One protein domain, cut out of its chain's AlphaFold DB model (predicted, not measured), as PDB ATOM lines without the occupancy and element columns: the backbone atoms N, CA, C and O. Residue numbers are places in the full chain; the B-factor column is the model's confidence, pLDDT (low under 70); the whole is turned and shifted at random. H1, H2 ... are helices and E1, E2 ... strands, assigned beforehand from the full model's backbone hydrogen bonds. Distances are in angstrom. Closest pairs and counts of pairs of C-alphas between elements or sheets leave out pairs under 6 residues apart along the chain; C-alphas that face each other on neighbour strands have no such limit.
ATOM      1  N   PHE A  52      -4.214  45.491  14.633       90.56
ATOM      2  CA  PHE A  52      -3.244  44.795  13.789       90.56
ATOM      3  C   PHE A  52      -3.144  43.312  14.152       90.56
ATOM      4  O   PHE A  52      -3.371  42.453  13.305       90.56
ATOM      5  N   MET A  53      -2.882  43.002  15.426       89.69
ATOM      6  CA  MET A  53      -2.711  41.628  15.902       89.69
ATOM      7  C   MET A  53      -3.973  40.796  15.700       89.69
ATOM      8  O   MET A  53      -3.885  39.634  15.317       89.69
ATOM      9  N   SER A  54      -5.159  41.378  15.897       91.12
ATOM     10  CA  SER A  54      -6.405  40.651  15.640       91.12
ATOM     11  C   SER A  54      -6.634  40.364  14.153       91.12
ATOM     12  O   SER A  54      -7.173  39.311  13.826       91.12
ATOM     13  N   GLU A  55      -6.228  41.252  13.240       90.19
ATOM     14  CA  GLU A  55      -6.322  41.022  11.788       90.19
ATOM     15  C   GLU A  55      -5.259  40.021  11.299       90.19
ATOM     16  O   GLU A  55      -5.571  39.104  10.529       90.19
ATOM     17  N   TYR A  56      -4.041  40.121  11.835       91.38
ATOM     18  CA  TYR A  56      -2.954  39.170  11.616       91.38
ATOM     19  C   TYR A  56      -3.361  37.756  12.053       91.38
ATOM     20  O   TYR A  56      -3.403  36.837  11.232       91.38
ATOM     21  N   CYS A  57      -3.787  37.601  13.312       92.75
ATOM     22  CA  CYS A  57      -4.167  36.312  13.889       92.75
ATOM     23  C   CYS A  57      -5.472  35.740  13.319       92.75
ATOM     24  O   CYS A  57      -5.685  34.524  13.354       92.75
ATOM     25  N   ALA A  58      -6.352  36.584  12.766       91.69
ATOM     26  CA  ALA A  58      -7.553  36.118  12.076       91.69
ATOM     27  C   ALA A  58      -7.205  35.457  10.738       91.69
ATOM     28  O   ALA A  58      -7.833  34.463  10.366       91.69
ATOM     29  N   THR A  59      -6.190  35.987  10.051       89.88
ATOM     30  CA  THR A  59      -5.708  35.475   8.764       89.88
ATOM     31  C   THR A  59      -4.850  34.228   8.950       89.88
ATOM     32  O   THR A  59      -5.055  33.223   8.269       89.88
ATOM     33  N   LYS A  60      -3.906  34.267   9.895       89.88
ATOM     34  CA  LYS A  60      -2.981  33.171  10.183       89.88
ATOM     35  C   LYS A  60      -2.742  33.083  11.684       89.88
ATOM     36  O   LYS A  60      -2.260  34.027  12.292       89.88
ATOM     37  N   TRP A  61      -3.026  31.921  12.261       90.88
ATOM     38  CA  TRP A  61      -2.659  31.634  13.644       90.88
ATOM     39  C   TRP A  61      -1.303  30.929  13.672       90.88
ATOM     40  O   TRP A  61      -1.200  29.787  13.226       90.88
ATOM     41  N   ASP A  62      -0.264  31.604  14.157       91.06
ATOM     42  CA  ASP A  62       1.081  31.042  14.298       91.06
ATOM     43  C   ASP A  62       1.641  31.202  15.720       91.06
ATOM     44  O   ASP A  62       0.913  31.530  16.657       91.06
ATOM     45  N   SER A  63       2.936  30.928  15.895       88.25
ATOM     46  CA  SER A  63       3.610  30.995  17.193       88.25
ATOM     47  C   SER A  63       3.552  32.379  17.840       88.25
ATOM     48  O   SER A  63       3.553  32.451  19.067       88.25
ATOM     49  N   PHE A  64       3.463  33.468  17.064       89.00
ATOM     50  CA  PHE A  64       3.324  34.815  17.625       89.00
ATOM     51  C   PHE A  64       1.937  35.011  18.230       89.00
ATOM     52  O   PHE A  64       1.820  35.460  19.369       89.00
ATOM     53  N   CYS A  65       0.890  34.599  17.510       90.69
ATOM     54  CA  CYS A  65      -0.481  34.615  18.024       90.69
ATOM     55  C   CYS A  65      -0.636  33.721  19.253       90.69
ATOM     56  O   CYS A  65      -1.294  34.098  20.222       90.69
ATOM     57  N   GLU A  66       0.002  32.550  19.234       91.56
ATOM     58  CA  GLU A  66      -0.023  31.620  20.354       91.56
ATOM     59  C   GLU A  66       0.655  32.225  21.589       91.56
ATOM     60  O   GLU A  66       0.029  32.288  22.647       91.56
ATOM     61  N   ALA A  67       1.869  32.764  21.446       88.50
ATOM     62  CA  ALA A  67       2.594  33.428  22.529       88.50
ATOM     63  C   ALA A  67       1.826  34.637  23.087       88.50
ATOM     64  O   ALA A  67       1.671  34.765  24.301       88.50
ATOM     65  N   ALA A  68       1.277  35.485  22.214       87.31
ATOM     66  CA  ALA A  68       0.485  36.640  22.627       87.31
ATOM     67  C   ALA A  68      -0.803  36.232  23.364       87.31
ATOM     68  O   ALA A  68      -1.229  36.920  24.291       87.31
ATOM     69  N   SER A  69      -1.399  35.087  23.009       89.75
ATOM     70  CA  SER A  69      -2.606  34.573  23.665       89.75
ATOM     71  C   SER A  69      -2.393  34.128  25.117       89.75
ATOM     72  O   SER A  69      -3.362  34.044  25.868       89.75
ATOM     73  N   TYR A  70      -1.145  33.883  25.532       88.25
ATOM     74  CA  TYR A  70      -0.790  33.531  26.911       88.25
ATOM     75  C   TYR A  70      -0.517  34.745  27.806       88.25
ATOM     76  O   TYR A  70      -0.204  34.572  28.983       88.25
ATOM     77  N   ASN A  71      -0.627  35.969  27.285       85.25
ATOM     78  CA  ASN A  71      -0.417  37.165  28.091       85.25
ATOM     79  C   ASN A  71      -1.518  37.296  29.159       85.25
ATOM     80  O   ASN A  71      -2.676  37.558  28.835       85.25
ATOM     81  N   THR A  72      -1.141  37.143  30.431       87.00
ATOM     82  CA  THR A  72      -2.048  37.165  31.589       87.00
ATOM     83  C   THR A  72      -2.297  38.563  32.156       87.00
ATOM     84  O   THR A  72      -2.922  38.695  33.206       87.00
ATOM     85  N   ASN A  73      -1.789  39.616  31.514       83.50
ATOM     86  CA  ASN A  73      -1.929  40.979  32.009       83.50
ATOM     87  C   ASN A  73      -3.387  41.455  31.911       83.50
ATOM     88  O   ASN A  73      -3.961  41.451  30.826       83.50
ATOM     89  N   THR A  74      -3.977  41.887  33.022       81.94
ATOM     90  CA  THR A  74      -5.351  42.416  33.100       81.94
ATOM     91  C   THR A  74      -5.409  43.937  33.241       81.94
ATOM     92  O   THR A  74      -6.490  44.516  33.268       81.94
ATOM     93  N   SER A  75      -4.259  44.613  33.332       79.56
ATOM     94  CA  SER A  75      -4.173  46.057  33.578       79.56
ATOM     95  C   SER A  75      -4.611  46.912  32.390       79.56
ATOM     96  O   SER A  75      -4.817  48.113  32.555       79.56
ATOM     97  N   PHE A  76      -4.743  46.322  31.201       75.62
ATOM     98  CA  PHE A  76      -5.010  47.055  29.970       75.62
ATOM     99  C   PHE A  76      -6.362  46.672  29.361       75.62
ATOM    100  O   PHE A  76      -6.603  45.488  29.113       75.62
ATOM    101  N   PRO A  77      -7.236  47.654  29.075       73.62
ATOM    102  CA  PRO A  77      -8.539  47.388  28.486       73.62
ATOM    103  C   PRO A  77      -8.443  46.992  27.004       73.62
ATOM    104  O   PRO A  77      -7.439  47.215  26.317       73.62
ATOM    105  N   ASN A  78      -9.542  46.439  26.486       77.19
ATOM    106  CA  ASN A  78      -9.730  46.256  25.051       77.19
ATOM    107  C   ASN A  78      -9.989  47.618  24.386       77.19
ATOM    108  O   ASN A  78     -11.064  48.191  24.536       77.19
ATOM    109  N   ASN A  79      -9.002  48.114  23.647       75.12
ATOM    110  CA  ASN A  79      -9.039  49.383  22.925       75.12
ATOM    111  C   ASN A  79      -9.423  49.211  21.441       75.12
ATOM    112  O   ASN A  79      -9.676  50.199  20.753       75.12
ATOM    113  N   ALA A  80      -9.440  47.978  20.919       70.19
ATOM    114  CA  ALA A  80      -9.795  47.682  19.527       70.19
ATOM    115  C   ALA A  80     -11.297  47.458  19.304       70.19
ATOM    116  O   ALA A  80     -11.798  47.711  18.207       70.19
ATOM    117  N   GLY A  81     -12.008  46.962  20.314       63.50
ATOM    118  CA  GLY A  81     -13.447  46.721  20.266       63.50
ATOM    119  C   GLY A  81     -14.209  47.662  21.187       63.50
ATOM    120  O   GLY A  81     -13.714  48.043  22.243       63.50
ATOM    121  N   SER A  82     -15.445  48.004  20.816       55.69
ATOM    122  CA  SER A  82     -16.366  48.614  21.770       55.69
ATOM    123  C   SER A  82     -16.783  47.537  22.769       55.69
ATOM    124  O   SER A  82     -17.549  46.634  22.438       55.69
ATOM    125  N   CYS A  83     -16.238  47.600  23.980       51.81
ATOM    126  CA  CYS A  83     -16.924  47.052  25.140       51.81
ATOM    127  C   CYS A  83     -18.094  48.003  25.384       51.81
ATOM    128  O   CYS A  83     -17.885  49.167  25.736       51.81
ATOM    129  N   LEU A  84     -19.303  47.568  25.041       40.19
ATOM    130  CA  LEU A  84     -20.476  48.428  24.991       40.19
ATOM    131  C   LEU A  84     -20.953  48.701  26.424       40.19
ATOM    132  O   LEU A  84     -21.886  48.084  26.920       40.19
ATOM    133  N   GLY A  85     -20.305  49.664  27.082       36.62
ATOM    134  CA  GLY A  85     -20.729  50.242  28.355       36.62
ATOM    135  C   GLY A  85     -20.054  49.668  29.605       36.62
ATOM    136  O   GLY A  85     -19.576  48.538  29.645       36.62
ATOM    137  N   ASN A  86     -20.071  50.470  30.673       33.81
ATOM    138  CA  ASN A  86     -19.510  50.177  32.004       33.81
ATOM    139  C   ASN A  86     -20.151  48.971  32.731       33.81
ATOM    140  O   ASN A  86     -19.791  48.669  33.869       33.81
ATOM    141  N   THR A  87     -21.105  48.285  32.103       37.25
ATOM    142  CA  THR A  87     -21.828  47.117  32.628       37.25
ATOM    143  C   THR A  87     -21.575  45.846  31.814       37.25
ATOM    144  O   THR A  87     -22.144  44.799  32.129       37.25
ATOM    145  N   ASP A  88     -20.735  45.910  30.778       47.91
ATOM    146  CA  ASP A  88     -20.571  44.816  29.831       47.91
ATOM    147  C   ASP A  88     -19.675  43.706  30.412       47.91
ATOM    148  O   ASP A  88     -18.442  43.746  30.364       47.91
ATOM    149  N   VAL A  89     -20.323  42.682  30.977       50.91
ATOM    150  CA  VAL A  89     -19.701  41.453  31.515       50.91
ATOM    151  C   VAL A  89     -18.776  40.791  30.482       50.91
ATOM    152  O   VAL A  89     -17.835  40.094  30.845       50.91
ATOM    153  N   SER A  90     -19.009  41.052  29.192       55.09
ATOM    154  CA  SER A  90     -18.290  40.473  28.059       55.09
ATOM    155  C   SER A  90     -16.807  40.875  27.978       55.09
ATOM    156  O   SER A  90     -16.018  40.165  27.355       55.09
ATOM    157  N   CYS A  91     -16.399  42.006  28.565       60.12
ATOM    158  CA  CYS A  91     -14.996  42.456  28.573       60.12
ATOM    159  C   CYS A  91     -14.372  42.529  29.971       60.12
ATOM    160  O   CYS A  91     -13.197  42.879  30.095       60.12
ATOM    161  N   LYS A  92     -15.152  42.263  31.020       62.59
ATOM    162  CA  LYS A  92     -14.689  42.421  32.393       62.59
ATOM    163  C   LYS A  92     -13.706  41.299  32.735       62.59
ATOM    164  O   LYS A  92     -13.988  40.133  32.472       62.59
ATOM    165  N   ASP A  93     -12.566  41.669  33.309       72.19
ATOM    166  CA  ASP A  93     -11.536  40.750  33.815       72.19
ATOM    167  C   ASP A  93     -10.867  39.850  32.752       72.19
ATOM    168  O   ASP A  93     -10.273  38.826  33.089       72.19
ATOM    169  N   LEU A  94     -10.927  40.232  31.468       83.25
ATOM    170  CA  LEU A  94     -10.157  39.554  30.426       83.25
ATOM    171  C   LEU A  94      -8.686  39.966  30.488       83.25
ATOM    172  O   LEU A  94      -8.344  41.143  30.581       83.25
ATOM    173  N   THR A  95      -7.811  38.977  30.376       88.25
ATOM    174  CA  THR A  95      -6.380  39.199  30.162       88.25
ATOM    175  C   THR A  95      -6.113  39.720  28.746       88.25
ATOM    176  O   THR A  95      -6.914  39.519  27.832       88.25
ATOM    177  N   ALA A  96      -4.965  40.354  28.518       86.12
ATOM    178  CA  ALA A  96      -4.560  40.858  27.208       86.12
ATOM    179  C   ALA A  96      -4.552  39.752  26.135       86.12
ATOM    180  O   ALA A  96      -4.958  39.991  24.994       86.12
ATOM    181  N   GLY A  97      -4.165  38.526  26.501       87.62
ATOM    182  CA  GLY A  97      -4.230  37.364  25.615       87.62
ATOM    183  C   GLY A  97      -5.663  36.947  25.272       87.62
ATOM    184  O   GLY A  97      -5.967  36.622  24.124       87.62
ATOM    185  N   GLU A  98      -6.586  37.026  26.227       90.00
ATOM    186  CA  GLU A  98      -8.008  36.749  25.990       90.00
ATOM    187  C   GLU A  98      -8.685  37.840  25.163       90.00
ATOM    188  O   GLU A  98      -9.494  37.531  24.286       90.00
ATOM    189  N   VAL A  99      -8.307  39.101  25.377       89.00
ATOM    190  CA  VAL A  99      -8.711  40.224  24.524       89.00
ATOM    191  C   VAL A  99      -8.260  39.984  23.083       89.00
ATOM    192  O   VAL A  99      -9.057  40.161  22.159       89.00
ATOM    193  N   LEU A 100      -7.027  39.507  22.870       91.00
ATOM    194  CA  LEU A 100      -6.552  39.128  21.539       91.00
ATOM    195  C   LEU A 100      -7.408  38.011  20.929       91.00
ATOM    196  O   LEU A 100      -7.832  38.142  19.779       91.00
ATOM    197  N   ILE A 101      -7.698  36.939  21.675       92.75
ATOM    198  CA  ILE A 101      -8.544  35.830  21.195       92.75
ATOM    199  C   ILE A 101      -9.930  36.350  20.801       92.75
ATOM    200  O   ILE A 101     -10.408  36.053  19.703       92.75
ATOM    201  N   LYS A 102     -10.559  37.165  21.655       91.38
ATOM    202  CA  LYS A 102     -11.880  37.752  21.405       91.38
ATOM    203  C   LYS A 102     -11.886  38.629  20.155       91.38
ATOM    204  O   LYS A 102     -12.723  38.435  19.274       91.38
ATOM    205  N   ASN A 103     -10.940  39.559  20.044       90.12
ATOM    206  CA  ASN A 103     -10.844  40.464  18.899       90.12
ATOM    207  C   ASN A 103     -10.541  39.700  17.602       90.12
ATOM    208  O   ASN A 103     -11.112  39.998  16.552       90.12
ATOM    209  N   THR A 104      -9.695  38.671  17.679       92.94
ATOM    210  CA  THR A 104      -9.407  37.779  16.548       92.94
ATOM    211  C   THR A 104     -10.674  37.064  16.087       92.94
ATOM    212  O   THR A 104     -10.971  37.038  14.896       92.94
ATOM    213  N   ALA A 105     -11.469  36.536  17.017       92.38
ATOM    214  CA  ALA A 105     -12.736  35.877  16.713       92.38
ATOM    215  C   ALA A 105     -13.758  36.831  16.084       92.38
ATOM    216  O   ALA A 105     -14.400  36.484  15.091       92.38
ATOM    217  N   ALA A 106     -13.857  38.048  16.627       90.50
ATOM    218  CA  ALA A 106     -14.734  39.101  16.129       90.50
ATOM    219  C   ALA A 106     -14.376  39.537  14.703       90.50
ATOM    220  O   ALA A 106     -15.236  40.018  13.980       90.50
ATOM    221  N   ARG A 107     -13.127  39.361  14.266       90.62
ATOM    222  CA  ARG A 107     -12.738  39.582  12.867       90.62
ATOM    223  C   ARG A 107     -12.931  38.341  12.012       90.62
ATOM    224  O   ARG A 107     -13.521  38.423  10.940       90.62
ATOM    225  N   LYS A 108     -12.450  37.194  12.487       93.38
ATOM    226  CA  LYS A 108     -12.376  35.947  11.719       93.38
ATOM    227  C   LYS A 108     -13.745  35.399  11.330       93.38
ATOM    228  O   LYS A 108     -13.913  34.901  10.222       93.38
ATOM    229  N   TYR A 109     -14.723  35.492  12.230       94.06
ATOM    230  CA  TYR A 109     -16.065  34.947  12.003       94.06
ATOM    231  C   TYR A 109     -17.052  35.972  11.452       94.06
ATOM    232  O   TYR A 109     -18.222  35.644  11.248       94.06
ATOM    233  N   LEU A 110     -16.619  37.215  11.230       91.81
ATOM    234  CA  LEU A 110     -17.481  38.289  10.755       91.81
ATOM    235  C   LEU A 110     -17.822  38.092   9.282       91.81
ATOM    236  O   LEU A 110     -16.959  38.147   8.414       91.81
ATOM    237  N   VAL A 111     -19.110  37.916   9.000       90.94
ATOM    238  CA  VAL A 111     -19.626  37.871   7.626       90.94
ATOM    239  C   VAL A 111     -19.916  39.278   7.130       90.94
ATOM    240  O   VAL A 111     -19.582  39.627   6.001       90.94
ATOM    241  N   LYS A 112     -20.577  40.086   7.966       88.44
ATOM    242  CA  LYS A 112     -20.877  41.487   7.670       88.44
ATOM    243  C   LYS A 112     -21.154  42.273   8.945       88.44
ATOM    244  O   LYS A 112     -21.692  41.722   9.904       88.44
ATOM    245  N   MET A 113     -20.846  43.564   8.904       85.31
ATOM    246  CA  MET A 113     -21.399  44.555   9.823       85.31
ATOM    247  C   MET A 113     -22.572  45.256   9.145       85.31
ATOM    248  O   MET A 113     -22.460  45.674   7.993       85.31
ATOM    249  N   VAL A 114     -23.699  45.358   9.842       84.69
ATOM    250  CA  VAL A 114     -24.856  46.135   9.379       84.69
ATOM    251  C   VAL A 114     -24.630  47.609   9.725       84.69
ATOM    252  O   VAL A 114     -24.150  47.908  10.817       84.69
ATOM    253  N   ASP A 115     -24.945  48.502   8.785       82.31
ATOM    254  CA  ASP A 115     -24.861  49.968   8.913       82.31
ATOM    255  C   ASP A 115     -23.469  50.546   9.221       82.31
ATOM    256  O   ASP A 115     -23.341  51.704   9.619       82.31
ATOM    257  N   MET A 116     -22.412  49.772   8.946       83.56
ATOM    258  CA  MET A 116     -21.025  50.216   9.073       83.56
ATOM    259  C   MET A 116     -20.253  50.082   7.764       83.56
ATOM    260  O   MET A 116     -20.409  49.115   7.014       83.56
ATOM    261  N   LYS A 117     -19.318  51.005   7.555       86.06
ATOM    262  CA  LYS A 117     -18.305  50.962   6.505       86.06
ATOM    263  C   LYS A 117     -16.953  50.569   7.102       86.06
ATOM    264  O   LYS A 117     -16.564  51.067   8.157       86.06
ATOM    265  N   LYS A 118     -16.232  49.678   6.416       87.19
ATOM    266  CA  LYS A 118     -14.847  49.331   6.760       87.19
ATOM    267  C   LYS A 118     -13.921  50.455   6.285       87.19
ATOM    268  O   LYS A 118     -13.917  50.782   5.097       87.19
ATOM    269  N   THR A 119     -13.154  51.016   7.206       87.75
ATOM    270  CA  THR A 119     -12.148  52.059   6.978       87.75
ATOM    271  C   THR A 119     -10.763  51.502   7.280       87.75
ATOM    272  O   THR A 119     -10.634  50.524   8.021       87.75
ATOM    273  N   TYR A 120      -9.744  52.105   6.672       89.38
ATOM    274  CA  TYR A 120      -8.350  51.706   6.793       89.38
ATOM    275  C   TYR A 120      -7.498  52.918   7.156       89.38
ATOM    276  O   TYR A 120      -7.705  53.997   6.606       89.38
ATOM    277  N   GLU A 121      -6.541  52.719   8.051       87.56
ATOM    278  CA  GLU A 121      -5.519  53.702   8.416       87.56
ATOM    279  C   GLU A 121      -4.152  53.003   8.485       87.56
ATOM    280  O   GLU A 121      -4.107  51.795   8.743       87.56
ATOM    281  N   PRO A 122      -3.037  53.698   8.214       86.06
ATOM    282  CA  PRO A 122      -1.716  53.133   8.463       86.06
ATOM    283  C   PRO A 122      -1.542  52.857   9.960       86.06
ATOM    284  O   PRO A 122      -1.946  53.671  10.790       86.06
ATOM    285  N   PHE A 123      -0.946  51.711  10.301       85.62
ATOM    286  CA  PHE A 123      -0.576  51.377  11.678       85.62
ATOM    287  C   PHE A 123       0.290  52.475  12.315       85.62
ATOM    288  O   PHE A 123      -0.068  52.963  13.381       85.62
ATOM    289  N   ASP A 124       1.361  52.899  11.634       82.75
ATOM    290  CA  ASP A 124       2.171  54.073  11.964       82.75
ATOM    291  C   ASP A 124       2.169  55.048  10.764       82.75
ATOM    292  O   ASP A 124       2.694  54.715   9.697       82.75
ATOM    293  N   PRO A 125       1.589  56.255  10.893       80.50
ATOM    294  CA  PRO A 125       1.544  57.249   9.824       80.50
ATOM    295  C   PRO A 125       2.917  57.846   9.479       80.50
ATOM    296  O   PRO A 125       3.042  58.483   8.435       80.50
ATOM    297  N   ASN A 126       3.937  57.661  10.322       79.38
ATOM    298  CA  ASN A 126       5.293  58.150  10.068       79.38
ATOM    299  C   ASN A 126       6.133  57.166   9.243       79.38
ATOM    300  O   ASN A 126       7.195  57.538   8.742       79.38
ATOM    301  N   VAL A 127       5.667  55.924   9.076       76.75
ATOM    302  CA  VAL A 127       6.362  54.888   8.309       76.75
ATOM    303  C   VAL A 127       5.674  54.727   6.956       76.75
ATOM    304  O   VAL A 127       4.550  54.237   6.857       76.75
ATOM    305  N   ALA A 128       6.371  55.103   5.879       75.25
ATOM    306  CA  ALA A 128       5.821  55.097   4.518       75.25
ATOM    307  C   ALA A 128       5.303  53.718   4.060       75.25
ATOM    308  O   ALA A 128       4.351  53.643   3.287       75.25
ATOM    309  N   ASN A 129       5.902  52.633   4.565       77.94
ATOM    310  CA  ASN A 129       5.521  51.249   4.267       77.94
ATOM    311  C   ASN A 129       4.734  50.582   5.409       77.94
ATOM    312  O   ASN A 129       4.702  49.352   5.503       77.94
ATOM    313  N   SER A 130       4.119  51.370   6.295       80.50
ATOM    314  CA  SER A 130       3.314  50.827   7.383       80.50
ATOM    315  C   SER A 130       2.133  50.024   6.827       80.50
ATOM    316  O   SER A 130       1.400  50.523   5.967       80.50
ATOM    317  N   PRO A 131       1.860  48.814   7.344       84.69
ATOM    318  CA  PRO A 131       0.660  48.094   6.961       84.69
ATOM    319  C   PRO A 131      -0.588  48.849   7.412       84.69
ATOM    320  O   PRO A 131      -0.576  49.606   8.387       84.69
ATOM    321  N   LEU A 132      -1.675  48.617   6.683       86.69
ATOM    322  CA  LEU A 132      -2.974  49.185   6.999       86.69
ATOM    323  C   LEU A 132      -3.666  48.336   8.065       86.69
ATOM    324  O   LEU A 132      -3.769  47.116   7.926       86.69
ATOM    325  N   ILE A 133      -4.193  48.994   9.090       88.25
ATOM    326  CA  ILE A 133      -5.146  48.416  10.032       88.25
ATOM    327  C   ILE A 133      -6.554  48.831   9.638       88.25
ATOM    328  O   ILE A 133      -6.783  49.931   9.133       88.25
ATOM    329  N   SER A 134      -7.516  47.945   9.870       87.56
ATOM    330  CA  SER A 134      -8.907  48.213   9.528       87.56
ATOM    331  C   SER A 134      -9.819  48.341  10.738       87.56
ATOM    332  O   SER A 134      -9.628  47.667  11.748       87.56
ATOM    333  N   TYR A 135     -10.855  49.170  10.636       85.62
ATOM    334  CA  TYR A 135     -11.885  49.327  11.665       85.62
ATOM    335  C   TYR A 135     -13.226  49.735  11.043       85.62
ATOM    336  O   TYR A 135     -13.302  50.086   9.866       85.62
ATOM    337  N   TRP A 136     -14.302  49.640  11.820       84.38
ATOM    338  CA  TRP A 136     -15.660  49.917  11.353       84.38
ATOM    339  C   TRP A 136     -16.122  51.294  11.818       84.38
ATOM    340  O   TRP A 136     -15.989  51.615  12.998       84.38
ATOM    341  N   ILE A 137     -16.678  52.080  10.898       82.62
ATOM    342  CA  ILE A 137     -17.299  53.378  11.185       82.62
ATOM    343  C   ILE A 137     -18.761  53.388  10.727       82.62
ATOM    344  O   ILE A 137     -19.083  52.715   9.745       82.62
ATOM    345  N   PRO A 138     -19.636  54.171  11.377       80.06
ATOM    346  CA  PRO A 138     -21.002  54.392  10.920       80.06
ATOM    347  C   PRO A 138     -21.080  54.836   9.460       80.06
ATOM    348  O   PRO A 138     -20.403  55.783   9.058       80.06
ATOM    349  N   THR A 139     -21.962  54.217   8.672       75.62
ATOM    350  CA  THR A 139     -22.209  54.643   7.280       75.62
ATOM    351  C   THR A 139     -22.790  56.060   7.208       75.62
ATOM    352  O   THR A 139     -22.569  56.772   6.232       75.62
ATOM    353  N   ASN A 140     -23.481  56.494   8.265       69.06
ATOM    354  CA  ASN A 140     -24.229  57.751   8.294       69.06
ATOM    355  C   ASN A 140     -23.431  58.924   8.897       69.06
ATOM    356  O   ASN A 140     -24.002  59.985   9.121       69.06
ATOM    357  N   GLY A 141     -22.144  58.743   9.218       59.00
ATOM    358  CA  GLY A 141     -21.289  59.796   9.789       59.00
ATOM    359  C   GLY A 141     -21.625  60.230  11.226       59.00
ATOM    360  O   GLY A 141     -20.814  60.904  11.850       59.00
ATOM    361  N   CYS A 142     -22.773  59.823  11.779       56.59
ATOM    362  CA  CYS A 142     -23.149  60.092  13.166       56.59
ATOM    363  C   CYS A 142     -22.443  59.115  14.120       56.59
ATOM    364  O   CYS A 142     -22.760  57.922  14.149       56.59
ATOM    365  N   SER A 143     -21.509  59.636  14.916       55.41
ATOM    366  CA  SER A 143     -20.673  58.901  15.878       55.41
ATOM    367  C   SER A 143     -21.412  58.400  17.121       55.41
ATOM    368  O   SER A 143     -20.883  57.551  17.833       55.41
ATOM    369  N   ASP A 144     -22.626  58.887  17.385       51.41
ATOM    370  CA  ASP A 144     -23.098  58.904  18.773       51.41
ATOM    371  C   ASP A 144     -24.045  57.750  19.134       51.41
ATOM    372  O   ASP A 144     -24.279  57.515  20.316       51.41
ATOM    373  N   GLN A 145     -24.604  57.013  18.158       50.47
ATOM    374  CA  GLN A 145     -25.647  56.007  18.454       50.47
ATOM    375  C   GLN A 145     -25.692  54.761  17.557       50.47
ATOM    376  O   GLN A 145     -26.458  53.843  17.846       50.47
ATOM    377  N   SER A 146     -24.904  54.676  16.483       53.78
ATOM    378  CA  SER A 146     -24.942  53.492  15.610       53.78
ATOM    379  C   SER A 146     -23.878  52.478  16.019       53.78
ATOM    380  O   SER A 146     -22.749  52.452  15.533       53.78
ATOM    381  N   THR A 147     -24.252  51.612  16.956       63.44
ATOM    382  CA  THR A 147     -23.480  50.409  17.252       63.44
ATOM    383  C   THR A 147     -23.772  49.403  16.143       63.44
ATOM    384  O   THR A 147     -24.811  48.748  16.116       63.44
ATOM    385  N   GLY A 148     -22.881  49.348  15.151       70.56
ATOM    386  CA  GLY A 148     -22.993  48.403  14.044       70.56
ATOM    387  C   GLY A 148     -23.287  46.991  14.538       70.56
ATOM    388  O   GLY A 148     -22.656  46.518  15.483       70.56
ATOM    389  N   ILE A 149     -24.252  46.316  13.910       81.69
ATOM    390  CA  ILE A 149     -24.678  44.982  14.339       81.69
ATOM    391  C   ILE A 149     -23.819  43.943  13.605       81.69
ATOM    392  O   ILE A 149     -23.979  43.786  12.385       81.69
ATOM    393  N   PRO A 150     -22.926  43.209  14.299       87.75
ATOM    394  CA  PRO A 150     -22.148  42.160  13.663       87.75
ATOM    395  C   PRO A 150     -23.016  40.946  13.354       87.75
ATOM    396  O   PRO A 150     -23.879  40.546  14.140       87.75
ATOM    397  N   ILE A 151     -22.745  40.312  12.219       89.00
ATOM    398  CA  ILE A 151     -23.293  39.004  11.869       89.00
ATOM    399  C   ILE A 151     -22.132  38.032  11.746       89.00
ATOM    400  O   ILE A 151     -21.298  38.164  10.844       89.00
ATOM    401  N   TYR A 152     -22.108  37.048  12.643       93.69
ATOM    402  CA  TYR A 152     -21.068  36.031  12.690       93.69
ATOM    403  C   TYR A 152     -21.551  34.696  12.126       93.69
ATOM    404  O   TYR A 152     -22.692  34.288  12.341       93.69
TER     405      TYR A 152
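Overview. This is residues 52 to 152 of the 216 residues of an uncharacterized protein of viral metagenome (UniProt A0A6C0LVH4). Two narrow strand ribbons, the long hairpin E2 and E3 and the short pair E1 and E4, spread from the turn between E1 and E2 as a V, and helices H3 and H1 lie across its open side. H2 packs on the first part of H3, and a long link without named elements, residues 70 to 95, loops from H2 back to H3. The printed part has 101 residues with three named helices and four named strands, in the order H1 H2 H3 E1 E2 E3 E4, of mixed class; the two sheets, E1 - E4 and E2 - E3, are each antiparallel. The whole is compact, with a radius of gyration of the C-alphas of 14.5 A, and spans 40 by 39 by 26 A.

Along the chain. Find C-alpha 116 at (-21.025, 50.216, 9.073); from there E2, residues 116 to 122, runs 19.5 A. E3, residues 132 to 138, runs 19.2 A. E1 is residues 110 to 114, 10.9 A, and E4 is residues 149 to 152, 9.8 A, ending at C-alpha 152 (-21.068, 36.031, 12.690). H3, the longest helix, is residues 96 to 108, 18.0 A. H1, residues 52 to 59, 10.9 A, begins at C-alpha 52 (-3.244, 44.795, 13.789), and H2 is residues 63 to 69, 9.7 A.

Arrangement. Look first at the hairpin E2 and E3, antiparallel at 150 degrees, where N 119 and O 135 are 2.8 A apart, within hydrogen-bond range. E1 and E2 meet only through their link. E1 and E4 are antiparallel at 160 degrees, with N 111 and O 151 within hydrogen-bond range at 2.9 A. E1 and E3 are only just apart, their closest C-alphas at 8.0 A. The closest C-alphas of H1 and E3, Phe 52 and Ile 133, are 5.6 A apart. H1 and H3 touch, closest at the C-alphas of Ser 54 and Thr 104, 4.3 A, at a steep tilt of 53 degrees, the same way. H2 touches H3 with residues 96 to 101 of H3 alone, closest at the C-alphas of Ser 69 and Gly 97, 3.8 A, at a steep tilt of 67 degrees, opposite ways. H1 and H2 are close but not clearly touching, their closest C-alphas, Cys 57 and Cys 65, 5.8 A apart. In H1, H2 and H3 every O i to N i+4 pair is within hydrogen-bond range.

Size, cuts and confidence. The two C-alphas farthest apart, Thr 87 and Ala 128, are 40.2 A apart. The printed part has no cut. The link from H2 to H3, 26 residues, is long. Mean pLDDT of the printed part is 79.4; look for values under 70 at residues 81 to 92 and 140 to 147.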